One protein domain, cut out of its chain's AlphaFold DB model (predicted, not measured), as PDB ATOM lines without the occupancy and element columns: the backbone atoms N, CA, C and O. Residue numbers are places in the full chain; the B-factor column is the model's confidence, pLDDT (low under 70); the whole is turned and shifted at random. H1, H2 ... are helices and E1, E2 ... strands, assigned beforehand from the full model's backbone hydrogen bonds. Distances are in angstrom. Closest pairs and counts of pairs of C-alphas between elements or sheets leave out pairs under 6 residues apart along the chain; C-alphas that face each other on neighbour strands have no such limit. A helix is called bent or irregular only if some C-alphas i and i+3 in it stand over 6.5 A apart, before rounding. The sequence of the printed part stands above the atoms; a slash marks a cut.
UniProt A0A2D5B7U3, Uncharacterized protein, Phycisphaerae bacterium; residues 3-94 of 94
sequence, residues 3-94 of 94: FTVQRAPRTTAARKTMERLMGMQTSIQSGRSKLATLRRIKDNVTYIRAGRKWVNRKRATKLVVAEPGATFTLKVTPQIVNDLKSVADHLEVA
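This is residues 3 to 94 of the 94 residues of an uncharacterized protein of Phycisphaerae bacterium (UniProt A0A2D5B7U3). Picture a small head with one long arm: the head holds a sheet of three short strands, E4, E1 and E5, with H1 and H3 near each other beside it, and the arm is the long helix H2 followed by the hairpin E2 and E3 at its far tip. From the tip, residues 57 to 70 run back past H2 to the head, where both ends of the printed part lie. The printed part has 92 residues, with three named helices and five named strands in the order E1 H1 H2 E2 E3 E4 H3 E5; both sheets, E4 - E1 - E5 and E2 - E3, are antiparallel, and the class is mixed, helices and strands. The whole is loose, with a radius of gyration of the C-alphas of 17.3 A and spans of 55 by 25 by 25 A.

Begin at the inner strand E1, residues 3 to 5. Its antiparallel neighbour E5, residues 91 to 93, is an edge strand of the sheet; find N 4 and O 92 within hydrogen-bond range at 2.8 A. Its other antiparallel neighbour E4, residues 71 to 73, is the other edge strand of the sheet, with N 3 and O 72 within hydrogen-bond range at 2.9 A. E4, E5 and H3, residues 78 to 86, form a split strand-helix-strand unit, two strands running the same way with E1 between them, and its crossover is right-handed. H1, residues 12 to 22, only grazes this sheet, with its residues 18 to 22. H1 and H3 are close but not clearly touching, at a steep tilt of 43 degrees, opposite ways; their closest C-alphas, those of Thr 17 and Asp 83, are 6.8 A apart. H2, residues 26 to 43, is about perpendicular to H1 at 79 degrees and close but not clearly touching, with the C-alphas of Met 22 and Ile 28 closest at 7.9 A. E2, residues 45 to 49, and E3, residues 52 to 56, form a hairpin, with N 54 and O 47 at 2.8 A. Every O i to N i+4 pair is within hydrogen-bond range in H1 and H2, but 3 of 5 are in H3.

Find C-alpha 3 at (212.340, 147.690, 192.893), where E1 begins. H1 is 15.3 A long. H2 runs 23.8 A from C-alpha 26 at (198.714, 142.429, 194.372); it is irregular, but only just, with C-alphas 40 and 43 6.6 A apart. E2 measures 12.6 A and E3 12.9 A. E4 is 7.1 A long, E1 6.7 A and E5 6.5 A. H3, 13.8 A long, is irregular, with C-alphas 79 and 82 7.2 A apart. E5 ends at C-alpha 93, (216.470, 148.544, 195.124).

The two C-alphas farthest apart, those of Gly 51 and Ala 94, are 57.4 A apart, and residues 48 to 53 stand free. The printed part has no cut. E3 to E4 is a long link of 14 residues. The mean pLDDT of the printed part is 93.8, and no printed residue is under 70.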
ATOM      1  N   PHE A   3     211.342 147.808 193.943       94.50
ATOM      2  CA  PHE A   3     212.340 147.690 192.893       94.50
ATOM      3  C   PHE A   3     211.981 148.632 191.753       94.50
ATOM      4  O   PHE A   3     210.808 148.741 191.380       94.50
ATOM      5  N   THR A   4     213.000 149.249 191.174       95.44
ATOM      6  CA  THR A   4     212.901 150.087 189.984       95.44
ATOM      7  C   THR A   4     213.633 149.402 188.841       95.44
ATOM      8  O   THR A   4     214.763 148.939 188.994       95.44
ATOM      9  N   VAL A   5     212.996 149.313 187.676       94.44
ATOM     10  CA  VAL A   5     213.639 148.800 186.465       94.44
ATOM     11  C   VAL A   5     214.576 149.877 185.922       94.44
ATOM     12  O   VAL A   5     214.112 150.875 185.380       94.44
ATOM     13  N   GLN A   6     215.891 149.683 186.026       94.06
ATOM     14  CA  GLN A   6     216.858 150.617 185.430       94.06
ATOM     15  C   GLN A   6     217.011 150.395 183.926       94.06
ATOM     16  O   GLN A   6     217.131 151.341 183.148       94.06
ATOM     17  N   ARG A   7     217.011 149.129 183.498       91.12
ATOM     18  CA  ARG A   7     217.278 148.763 182.107       91.12
ATOM     19  C   ARG A   7     216.325 147.685 181.626       91.12
ATOM     20  O   ARG A   7     216.116 146.678 182.293       91.12
ATOM     21  N   ALA A   8     215.818 147.863 180.408       89.44
ATOM     22  CA  ALA A   8     215.032 146.834 179.749       89.44
ATOM     23  C   ALA A   8     215.911 145.605 179.420       89.44
ATOM     24  O   ALA A   8     216.984 145.752 178.815       89.44
ATOM     25  N   PRO A   9     215.469 144.388 179.764       89.69
ATOM     26  CA  PRO A   9     216.199 143.166 179.458       89.69
ATOM     27  C   PRO A   9     216.224 142.901 177.950       89.69
ATOM     28  O   PRO A   9     215.198 142.961 177.269       89.69
ATOM     29  N   ARG A  10     217.403 142.546 177.427       89.94
ATOM     30  CA  ARG A  10     217.589 142.207 176.003       89.94
ATOM     31  C   ARG A  10     217.084 140.807 175.663       89.94
ATOM     32  O   ARG A  10     216.611 140.567 174.556       89.94
ATOM     33  N   THR A  11     217.198 139.871 176.605       94.00
ATOM     34  CA  THR A  11     216.813 138.477 176.379       94.00
ATOM     35  C   THR A  11     215.340 138.258 176.694       94.00
ATOM     36  O   THR A  11     214.755 138.845 177.609       94.00
ATOM     37  N   THR A  12     214.715 137.357 175.941       94.56
ATOM     38  CA  THR A  12     213.311 136.995 176.158       94.56
ATOM     39  C   THR A  12     213.097 136.320 177.511       94.56
ATOM     40  O   THR A  12     212.038 136.514 178.109       94.56
ATOM     41  N   ALA A  13     214.089 135.568 177.998       93.88
ATOM     42  CA  ALA A  13     214.073 134.919 179.303       93.88
ATOM     43  C   ALA A  13     214.036 135.947 180.442       93.88
ATOM     44  O   ALA A  13     213.077 135.950 181.213       93.88
ATOM     45  N   ALA A  14     214.993 136.882 180.483       94.12
ATOM     46  CA  ALA A  14     215.041 137.916 181.518       94.12
ATOM     47  C   ALA A  14     213.780 138.794 181.502       94.12
ATOM     48  O   ALA A  14     213.185 139.040 182.550       94.12
ATOM     49  N   ARG A  15     213.282 139.157 180.310       94.88
ATOM     50  CA  ARG A  15     212.007 139.878 180.168       94.88
ATOM     51  C   ARG A  15     210.838 139.132 180.802       94.88
ATOM     52  O   ARG A  15     210.062 139.734 181.537       94.88
ATOM     53  N   LYS A  16     210.702 137.828 180.541       95.19
ATOM     54  CA  LYS A  16     209.632 137.010 181.136       95.19
ATOM     55  C   LYS A  16     209.777 136.906 182.655       95.19
ATOM     56  O   LYS A  16     208.763 136.958 183.347       95.19
ATOM     57  N   THR A  17     211.001 136.781 183.171       96.00
ATOM     58  CA  THR A  17     211.264 136.753 184.619       96.00
ATOM     59  C   THR A  17     210.856 138.072 185.273       96.00
ATOM     60  O   THR A  17     210.097 138.051 186.239       96.00
ATOM     61  N   MET A  18     211.248 139.213 184.700       95.12
ATOM     62  CA  MET A  18     210.851 140.534 185.195       95.12
ATOM     63  C   MET A  18     209.335 140.749 185.125       95.12
ATOM     64  O   MET A  18     208.723 141.082 186.137       95.12
ATOM     65  N   GLU A  19     208.696 140.470 183.980       95.00
ATOM     66  CA  GLU A  19     207.233 140.575 183.833       95.00
ATOM     67  C   GLU A  19     206.484 139.675 184.840       95.00
ATOM     68  O   GLU A  19     205.379 140.008 185.287       95.00
ATOM     69  N   ARG A  20     207.068 138.526 185.211       95.06
ATOM     70  CA  ARG A  20     206.512 137.637 186.236       95.06
ATOM     71  C   ARG A  20     206.659 138.225 187.636       95.06
ATOM     72  O   ARG A  20     205.659 138.239 188.346       95.06
ATOM     73  N   LEU A  21     207.846 138.709 188.009       95.12
ATOM     74  CA  LEU A  21     208.106 139.322 189.320       95.12
ATOM     75  C   LEU A  21     207.229 140.561 189.540       95.12
ATOM     76  O   LEU A  21     206.503 140.634 190.525       95.12
ATOM     77  N   MET A  22     207.187 141.470 188.567       95.19
ATOM     78  CA  MET A  22     206.265 142.613 188.560       95.19
ATOM     79  C   MET A  22     204.798 142.154 188.640       95.19
ATOM     80  O   MET A  22     203.971 142.733 189.339       95.19
ATOM     81  N   GLY A  23     204.467 141.056 187.955       94.94
ATOM     82  CA  GLY A  23     203.134 140.461 187.962       94.94
ATOM     83  C   GLY A  23     202.701 139.805 189.275       94.94
ATOM     84  O   GLY A  23     201.531 139.432 189.382       94.94
ATOM     85  N   MET A  24     203.606 139.632 190.240       94.69
ATOM     86  CA  MET A  24     203.282 139.134 191.580       94.69
ATOM     87  C   MET A  24     202.749 140.234 192.507       94.69
ATOM     88  O   MET A  24     202.206 139.918 193.563       94.69
ATOM     89  N   GLN A  25     202.854 141.508 192.120       94.81
ATOM     90  CA  GLN A  25     202.256 142.604 192.875       94.81
ATOM     91  C   GLN A  25     200.726 142.460 192.923       94.81
ATOM     92  O   GLN A  25     200.069 142.196 191.912       94.81
ATOM     93  N   THR A  26     200.143 142.663 194.104       93.44
ATOM     94  CA  THR A  26     198.714 142.429 194.372       93.44
ATOM     95  C   THR A  26     197.787 143.261 193.484       93.44
ATOM     96  O   THR A  26     196.768 142.749 193.021       93.44
ATOM     97  N   SER A  27     198.153 144.509 193.175       93.75
ATOM     98  CA  SER A  27     197.408 145.386 192.255       93.75
ATOM     99  C   SER A  27     197.343 144.830 190.827       93.75
ATOM    100  O   SER A  27     196.315 144.918 190.156       93.75
ATOM    101  N   ILE A  28     198.421 144.198 190.363       95.81
ATOM    102  CA  ILE A  28     198.459 143.561 189.049       95.81
ATOM    103  C   ILE A  28     197.648 142.268 189.059       95.81
ATOM    104  O   ILE A  28     196.910 141.995 188.110       95.81
ATOM    105  N   GLN A  29     197.758 141.467 190.120       95.31
ATOM    106  CA  GLN A  29     196.987 140.231 190.260       95.31
ATOM    107  C   GLN A  29     195.478 140.508 190.275       95.31
ATOM    108  O   GLN A  29     194.732 139.864 189.533       95.31
ATOM    109  N   SER A  30     195.030 141.508 191.037       96.25
ATOM    110  CA  SER A  30     193.621 141.912 191.069       96.25
ATOM    111  C   SER A  30     193.149 142.435 189.706       96.25
ATOM    112  O   SER A  30     192.082 142.039 189.226       96.25
ATOM    113  N   GLY A  31     193.979 143.226 189.016       96.69
ATOM    114  CA  GLY A  31     193.725 143.662 187.644       96.69
ATOM    115  C   GLY A  31     193.577 142.492 186.661       96.69
ATOM    116  O   GLY A  31     192.642 142.474 185.855       96.69
ATOM    117  N   ARG A  32     194.450 141.475 186.744       95.69
ATOM    118  CA  ARG A  32     194.373 140.260 185.908       95.69
ATOM    119  C   ARG A  32     193.066 139.506 186.140       95.69
ATOM    120  O   ARG A  32     192.428 139.107 185.165       95.69
ATOM    121  N   SER A  33     192.645 139.360 187.396       96.44
ATOM    122  CA  SER A  33     191.370 138.729 187.755       96.44
ATOM    123  C   SER A  33     190.177 139.506 187.195       96.44
ATOM    124  O   SER A  33     189.304 138.918 186.555       96.44
ATOM    125  N   LYS A  34     190.174 140.840 187.327       96.75
ATOM    126  CA  LYS A  34     189.128 141.704 186.755       96.75
ATOM    127  C   LYS A  34     189.029 141.546 185.235       96.75
ATOM    128  O   LYS A  34     187.940 141.337 184.704       96.75
ATOM    129  N   LEU A  35     190.160 141.583 184.530       96.25
ATOM    130  CA  LEU A  35     190.199 141.418 183.073       96.25
ATOM    131  C   LEU A  35     189.821 140.004 182.615       96.25
ATOM    132  O   LEU A  35     189.265 139.834 181.531       96.25
ATOM    133  N   ALA A  36     190.113 138.967 183.403       95.44
ATOM    134  CA  ALA A  36     189.645 137.613 183.115       95.44
ATOM    135  C   ALA A  36     188.112 137.528 183.189       95.44
ATOM    136  O   ALA A  36     187.484 136.985 182.276       95.44
ATOM    137  N   THR A  37     187.514 138.134 184.217       96.25
ATOM    138  CA  THR A  37     186.058 138.213 184.372       96.25
ATOM    139  C   THR A  37     185.407 138.984 183.226       96.25
ATOM    140  O   THR A  37     184.457 138.483 182.623       96.25
ATOM    141  N   LEU A  38     185.947 140.151 182.861       95.69
ATOM    142  CA  LEU A  38     185.438 140.949 181.739       95.69
ATOM    143  C   LEU A  38     185.498 140.187 180.414       95.69
ATOM    144  O   LEU A  38     184.519 140.186 179.667       95.69
ATOM    145  N   ARG A  39     186.589 139.453 180.166       95.25
ATOM    146  CA  ARG A  39     186.692 138.630 178.958       95.25
ATOM    147  C   ARG A  39     185.630 137.545 178.904       95.25
ATOM    148  O   ARG A  39     185.059 137.309 177.847       95.25
ATOM    149  N   ARG A  40     185.348 136.896 180.035       92.00
ATOM    150  CA  ARG A  40     184.317 135.858 180.119       92.00
ATOM    151  C   ARG A  40     182.915 136.404 179.844       92.00
ATOM    152  O   ARG A  40     182.142 135.714 179.195       92.00
ATOM    153  N   ILE A  41     182.594 137.590 180.363       93.44
ATOM    154  CA  ILE A  41     181.237 138.155 180.303       93.44
ATOM    155  C   ILE A  41     180.981 138.882 178.978       93.44
ATOM    156  O   ILE A  41     179.894 138.754 178.427       93.44
ATOM    157  N   LYS A  42     181.956 139.659 178.487       92.94
ATOM    158  CA  LYS A  42     181.737 140.635 177.408       92.94
ATOM    159  C   LYS A  42     182.598 140.403 176.170       92.94
ATOM    160  O   LYS A  42     182.084 140.497 175.064       92.94
ATOM    161  N   ASP A  43     183.902 140.167 176.328       93.50
ATOM    162  CA  ASP A  43     184.799 140.171 175.161       93.50
ATOM    163  C   ASP A  43     184.792 138.867 174.358       93.50
ATOM    164  O   ASP A  43     185.066 138.881 173.158       93.50
ATOM    165  N   ASN A  44     184.580 137.729 175.018       95.19
ATOM    166  CA  ASN A  44     184.603 136.441 174.346       95.19
ATOM    167  C   ASN A  44     183.332 136.269 173.514       95.19
ATOM    168  O   ASN A  44     182.219 136.297 174.039       95.19
ATOM    169  N   VAL A  45     183.508 136.016 172.222       94.50
ATOM    170  CA  VAL A  45     182.390 135.792 171.305       94.50
ATOM    171  C   VAL A  45     182.034 134.313 171.330       94.50
ATOM    172  O   VAL A  45     182.869 133.460 171.023       94.50
ATOM    173  N   THR A  46     180.793 134.000 171.698       93.69
ATOM    174  CA  THR A  46     180.269 132.630 171.641       93.69
ATOM    175  C   THR A  46     179.442 132.463 170.374       93.69
ATOM    176  O   THR A  46     178.571 133.281 170.098       93.69
ATOM    177  N   TYR A  47     179.706 131.407 169.609       94.38
ATOM    178  CA  TYR A  47     178.994 131.090 168.370       94.38
ATOM    179  C   TYR A  47     178.713 129.587 168.280       94.38
ATOM    180  O   TYR A  47     179.328 128.786 168.985       94.38
ATOM    181  N   ILE A  48     177.760 129.186 167.438       96.75
ATOM    182  CA  ILE A  48     177.405 127.774 167.242       96.75
ATOM    183  C   ILE A  48     178.138 127.239 166.010       96.75
ATOM    184  O   ILE A  48     178.122 127.864 164.953       96.75
ATOM    185  N   ARG A  49     178.764 126.067 166.133       95.94
ATOM    186  CA  ARG A  49     179.375 125.330 165.018       95.94
ATOM    187  C   ARG A  49     179.068 123.846 165.174       95.94
ATOM    188  O   ARG A  49     179.380 123.265 166.213       95.94
ATOM    189  N   ALA A  50     178.446 123.259 164.147       95.44
ATOM    190  CA  ALA A  50     177.978 121.869 164.142       95.44
ATOM    191  C   ALA A  50     177.125 121.519 165.383       95.44
ATOM    192  O   ALA A  50     177.388 120.546 166.083       95.44
ATOM    193  N   GLY A  51     176.158 122.381 165.722       96.12
ATOM    194  CA  GLY A  51     175.257 122.183 166.866       96.12
ATOM    195  C   GLY A  51     175.887 122.367 168.254       96.12
ATOM    196  O   GLY A  51     175.193 122.229 169.257       96.12
ATOM    197  N   ARG A  52     177.180 122.706 168.354       95.50
ATOM    198  CA  ARG A  52     177.876 122.939 169.634       95.50
ATOM    199  C   ARG A  52     178.242 124.410 169.808       95.50
ATOM    200  O   ARG A  52     178.571 125.082 168.833       95.50
ATOM    201  N   LYS A  53     178.219 124.908 171.050       95.12
ATOM    202  CA  LYS A  53     178.692 126.261 171.388       95.12
ATOM    203  C   LYS A  53     180.219 126.274 171.461       95.12
ATOM    204  O   LYS A  53     180.811 125.562 172.268       95.12
ATOM    205  N   TRP A  54     180.838 127.115 170.645       95.50
ATOM    206  CA  TRP A  54     182.270 127.391 170.642       95.50
ATOM    207  C   TRP A  54     182.521 128.818 171.117       95.50
ATOM    208  O   TRP A  54     181.729 129.720 170.855       95.50
ATOM    209  N   VAL A  55     183.639 129.027 171.810       95.12
ATOM    210  CA  VAL A  55     184.029 130.339 172.336       95.12
ATOM    211  C   VAL A  55     185.299 130.798 171.635       95.12
ATOM    212  O   VAL A  55     186.356 130.182 171.795       95.12
ATOM    213  N   ASN A  56     185.212 131.903 170.899       94.62
ATOM    214  CA  ASN A  56     186.384 132.625 170.425       94.62
ATOM    215  C   ASN A  56     186.931 133.488 171.571       94.62
ATOM    216  O   ASN A  56     186.275 134.427 172.031       94.62
ATOM    217  N   ARG A  57     188.117 133.134 172.074       93.94
ATOM    218  CA  ARG A  57     188.716 133.779 173.248       93.94
ATOM    219  C   ARG A  57     189.571 134.969 172.829       93.94
ATOM    220  O   ARG A  57     190.551 134.804 172.105       93.94
ATOM    221  N   LYS A  58     189.270 136.153 173.368       94.62
ATOM    222  CA  LYS A  58     190.109 137.339 173.157       94.62
ATOM    223  C   LYS A  58     191.466 137.171 173.849       94.62
ATOM    224  O   LYS A  58     191.556 136.662 174.977       94.62
ATOM    225  N   ARG A  59     192.528 137.636 173.182       94.19
ATOM    226  CA  ARG A  59     193.897 137.642 173.718       94.19
ATOM    227  C   ARG A  59     193.933 138.331 175.085       94.19
ATOM    228  O   ARG A  59     193.301 139.364 175.288       94.19
ATOM    229  N   ALA A  60     194.671 137.748 176.029       93.19
ATOM    230  CA  ALA A  60     194.868 138.347 177.343       93.19
ATOM    231  C   ALA A  60     195.652 139.658 177.230       93.19
ATOM    232  O   ALA A  60     196.740 139.676 176.651       93.19
ATOM    233  N   THR A  61     195.126 140.726 177.822       93.38
ATOM    234  CA  THR A  61     195.860 141.983 177.970       93.38
ATOM    235  C   THR A  61     197.032 141.780 178.924       93.38
ATOM    236  O   THR A  61     196.868 141.240 180.022       93.38
ATOM    237  N   LYS A  62     198.221 142.226 178.517       91.75
ATOM    238  CA  LYS A  62     199.376 142.308 179.407       91.75
ATOM    239  C   LYS A  62     199.262 143.578 180.247       91.75
ATOM    240  O   LYS A  62     199.264 144.666 179.697       91.75
ATOM    241  N   LEU A  63     199.167 143.422 181.567       94.06
ATOM    242  CA  LEU A  63     199.161 144.543 182.519       94.06
ATOM    243  C   LEU A  63     200.560 145.018 182.917       94.06
ATOM    244  O   LEU A  63     200.693 145.976 183.663       94.06
ATOM    245  N   VAL A  64     201.589 144.298 182.485       94.06
ATOM    246  CA  VAL A  64     202.965 144.521 182.902       94.06
ATOM    247  C   VAL A  64     203.839 144.496 181.670       94.06
ATOM    248  O   VAL A  64     203.741 143.567 180.861       94.06
ATOM    249  N   VAL A  65     204.705 145.495 181.585       92.81
ATOM    250  CA  VAL A  65     205.797 145.580 180.626       92.81
ATOM    251  C   VAL A  65     207.028 146.032 181.409       92.81
ATOM    252  O   VAL A  65     206.941 146.948 182.222       92.81
ATOM    253  N   ALA A  66     208.151 145.342 181.219       91.44
ATOM    254  CA  ALA A  66     209.409 145.643 181.896       91.44
ATOM    255  C   ALA A  66     210.127 146.815 181.201       91.44
ATOM    256  O   ALA A  66     211.118 146.612 180.496       91.44
ATOM    257  N   GLU A  67     209.577 148.017 181.350       91.94
ATOM    258  CA  GLU A  67     210.133 149.254 180.792       91.94
ATOM    259  C   GLU A  67     211.016 149.981 181.818       91.94
ATOM    260  O   GLU A  67     210.738 149.902 183.018       91.94
ATOM    261  N   PRO A  68     212.078 150.684 181.380       93.44
ATOM    262  CA  PRO A  68     212.895 151.501 182.270       93.44
ATOM    263  C   PRO A  68     212.051 152.545 183.011       93.44
ATOM    264  O   PRO A  68     211.165 153.161 182.424       93.44
ATOM    265  N   GLY A  69     212.322 152.740 184.300       92.25
ATOM    266  CA  GLY A  69     211.576 153.641 185.181       92.25
ATOM    267  C   GLY A  69     210.328 153.022 185.821       92.25
ATOM    268  O   GLY A  69     209.761 153.620 186.734       92.25
ATOM    269  N   ALA A  70     209.907 151.821 185.410       92.44
ATOM    270  CA  ALA A  70     208.797 151.135 186.061       92.44
ATOM    271  C   ALA A  70     209.185 150.690 187.478       92.44
ATOM    272  O   ALA A  70     210.219 150.048 187.680       92.44
ATOM    273  N   THR A  71     208.324 150.978 188.451       93.62
ATOM    274  CA  THR A  71     208.496 150.556 189.842       93.62
ATOM    275  C   THR A  71     207.486 149.481 190.211       93.62
ATOM    276  O   THR A  71     206.343 149.479 189.744       93.62
ATOM    277  N   PHE A  72     207.905 148.531 191.039       93.31
ATOM    278  CA  PHE A  72     207.008 147.515 191.575       93.31
ATOM    279  C   PHE A  72     207.406 147.115 192.990       93.31
ATOM    280  O   PHE A  72     208.578 147.133 193.373       93.31
ATOM    281  N   THR A  73     206.405 146.725 193.771       94.38
ATOM    282  CA  THR A  73     206.597 146.316 195.162       94.38
ATOM    283  C   THR A  73     206.310 144.834 195.303       94.38
ATOM    284  O   THR A  73     205.260 144.336 194.886       94.38
ATOM    285  N   LEU A  74     207.244 144.129 195.935       91.81
ATOM    286  CA  LEU A  74     207.171 142.690 196.129       91.81
ATOM    287  C   LEU A  74     207.589 142.308 197.551       91.81
ATOM    288  O   LEU A  74     208.529 142.865 198.132       91.81
ATOM    289  N   LYS A  75     206.900 141.310 198.110       92.19
ATOM    290  CA  LYS A  75     207.360 140.600 199.304       92.19
ATOM    291  C   LYS A  75     208.362 139.535 198.869       92.19
ATOM    292  O   LYS A  75     207.981 138.592 198.185       92.19
ATOM    293  N   VAL A  76     209.623 139.691 199.264       92.19
ATOM    294  CA  VAL A  76     210.681 138.732 198.927       92.19
ATOM    295  C   VAL A  76     210.472 137.448 199.732       92.19
ATOM    296  O   VAL A  76     210.443 137.485 200.961       92.19
ATOM    297  N   THR A  77     210.297 136.319 199.044       93.62
ATOM    298  CA  THR A  77     210.233 134.977 199.643       93.62
ATOM    299  C   THR A  77     211.403 134.129 199.144       93.62
ATOM    300  O   THR A  77     211.908 134.389 198.050       93.62
ATOM    301  N   PRO A  78     211.831 133.084 199.876       94.31
ATOM    302  CA  PRO A  78     212.956 132.246 199.454       94.31
ATOM    303  C   PRO A  78     212.802 131.654 198.043       94.31
ATOM    304  O   PRO A  78     213.790 131.518 197.328       94.31
ATOM    305  N   GLN A  79     211.568 131.372 197.605       93.50
ATOM    306  CA  GLN A  79     211.310 130.782 196.284       93.50
ATOM    307  C   GLN A  79     211.668 131.712 195.117       93.50
ATOM    308  O   GLN A  79     211.974 131.231 194.031       93.50
ATOM    309  N   ILE A  80     211.627 133.029 195.327       93.81
ATOM    310  CA  ILE A  80     211.854 134.030 194.272       93.81
ATOM    311  C   ILE A  80     213.241 134.671 194.348       93.81
ATOM    312  O   ILE A  80     213.580 135.504 193.512       93.81
ATOM    313  N   VAL A  81     214.070 134.287 195.323       94.12
ATOM    314  CA  VAL A  81     215.421 134.849 195.489       94.12
ATOM    315  C   VAL A  81     216.299 134.544 194.277       94.12
ATOM    316  O   VAL A  81     217.000 135.430 193.801       94.12
ATOM    317  N   ASN A  82     216.247 133.321 193.742       94.50
ATOM    318  CA  ASN A  82     217.034 132.954 192.559       94.50
ATOM    319  C   ASN A  82     216.598 133.737 191.316       94.50
ATOM    320  O   ASN A  82     217.436 134.139 190.512       94.50
ATOM    321  N   ASP A  83     215.299 134.010 191.201       94.25
ATOM    322  CA  ASP A  83     214.763 134.834 190.124       94.25
ATOM    323  C   ASP A  83     215.265 136.271 190.224       94.25
ATOM    324  O   ASP A  83     215.736 136.816 189.231       94.25
ATOM    325  N   LEU A  84     215.206 136.860 191.424       94.25
ATOM    326  CA  LEU A  84     215.709 138.209 191.693       94.25
ATOM    327  C   LEU A  84     217.211 138.312 191.416       94.25
ATOM    328  O   LEU A  84     217.634 139.261 190.767       94.25
ATOM    329  N   LYS A  85     218.002 137.311 191.827       94.44
ATOM    330  CA  LYS A  85     219.439 137.237 191.516       94.44
ATOM    331  C   LYS A  85     219.695 137.206 190.011       94.44
ATOM    332  O   LYS A  85     220.569 137.912 189.531       94.44
ATOM    333  N   SER A  86     218.910 136.431 189.261       94.00
ATOM    334  CA  SER A  86     219.062 136.314 187.806       94.00
ATOM    335  C   SER A  86     218.776 137.614 187.048       94.00
ATOM    336  O   SER A  86     219.190 137.722 185.894       94.00
ATOM    337  N   VAL A  87     218.032 138.558 187.633       94.31
ATOM    338  CA  VAL A  87     217.693 139.844 187.000       94.31
ATOM    339  C   VAL A  87     218.220 141.047 187.783       94.31
ATOM    340  O   VAL A  87     217.796 142.170 187.520       94.31
ATOM    341  N   ALA A  88     219.137 140.826 188.730       93.25
ATOM    342  CA  ALA A  88     219.663 141.867 189.610       93.25
ATOM    343  C   ALA A  88     220.303 143.017 188.818       93.25
ATOM    344  O   ALA A  88     220.024 144.173 189.105       93.25
ATOM    345  N   ASP A  89     221.028 142.712 187.737       92.81
ATOM    346  CA  ASP A  89     221.665 143.701 186.850       92.81
ATOM    347  C   ASP A  89     220.677 144.659 186.149       92.81
ATOM    348  O   ASP A  89     221.079 145.611 185.479       92.81
ATOM    349  N   HIS A  90     219.373 144.381 186.221       92.06
ATOM    350  CA  HIS A  90     218.316 145.196 185.619       92.06
ATOM    351  C   HIS A  90     217.495 145.979 186.647       92.06
ATOM    352  O   HIS A  90     216.667 146.808 186.252       92.06
ATOM    353  N   LEU A  91     217.682 145.698 187.938       92.38
ATOM    354  CA  LEU A  91     216.855 146.203 189.023       92.38
ATOM    355  C   LEU A  91     217.689 147.023 190.002       92.38
ATOM    356  O   LEU A  91     218.739 146.593 190.465       92.38
ATOM    357  N   GLU A  92     217.150 148.168 190.390       93.19
ATOM    358  CA  GLU A  92     217.643 148.961 191.507       93.19
ATOM    359  C   GLU A  92     216.689 148.808 192.690       93.19
ATOM    360  O   GLU A  92     215.466 148.805 192.520       93.19
ATOM    361  N   VAL A  93     217.248 148.625 193.885       89.62
ATOM    362  CA  VAL A  93     216.470 148.544 195.124       89.62
ATOM    363  C   VAL A  93     216.266 149.958 195.650       89.62
ATOM    364  O   VAL A  93     217.240 150.685 195.826       89.62
ATOM    365  N   ALA A  94     215.006 150.309 195.904       74.19
ATOM    366  CA  ALA A  94     214.607 151.546 196.568       74.19
ATOM    367  C   ALA A  94     214.204 151.284 198.025       74.19
ATOM    368  O   ALA A  94     213.612 150.205 198.299       74.19
TER     369      ALA A  94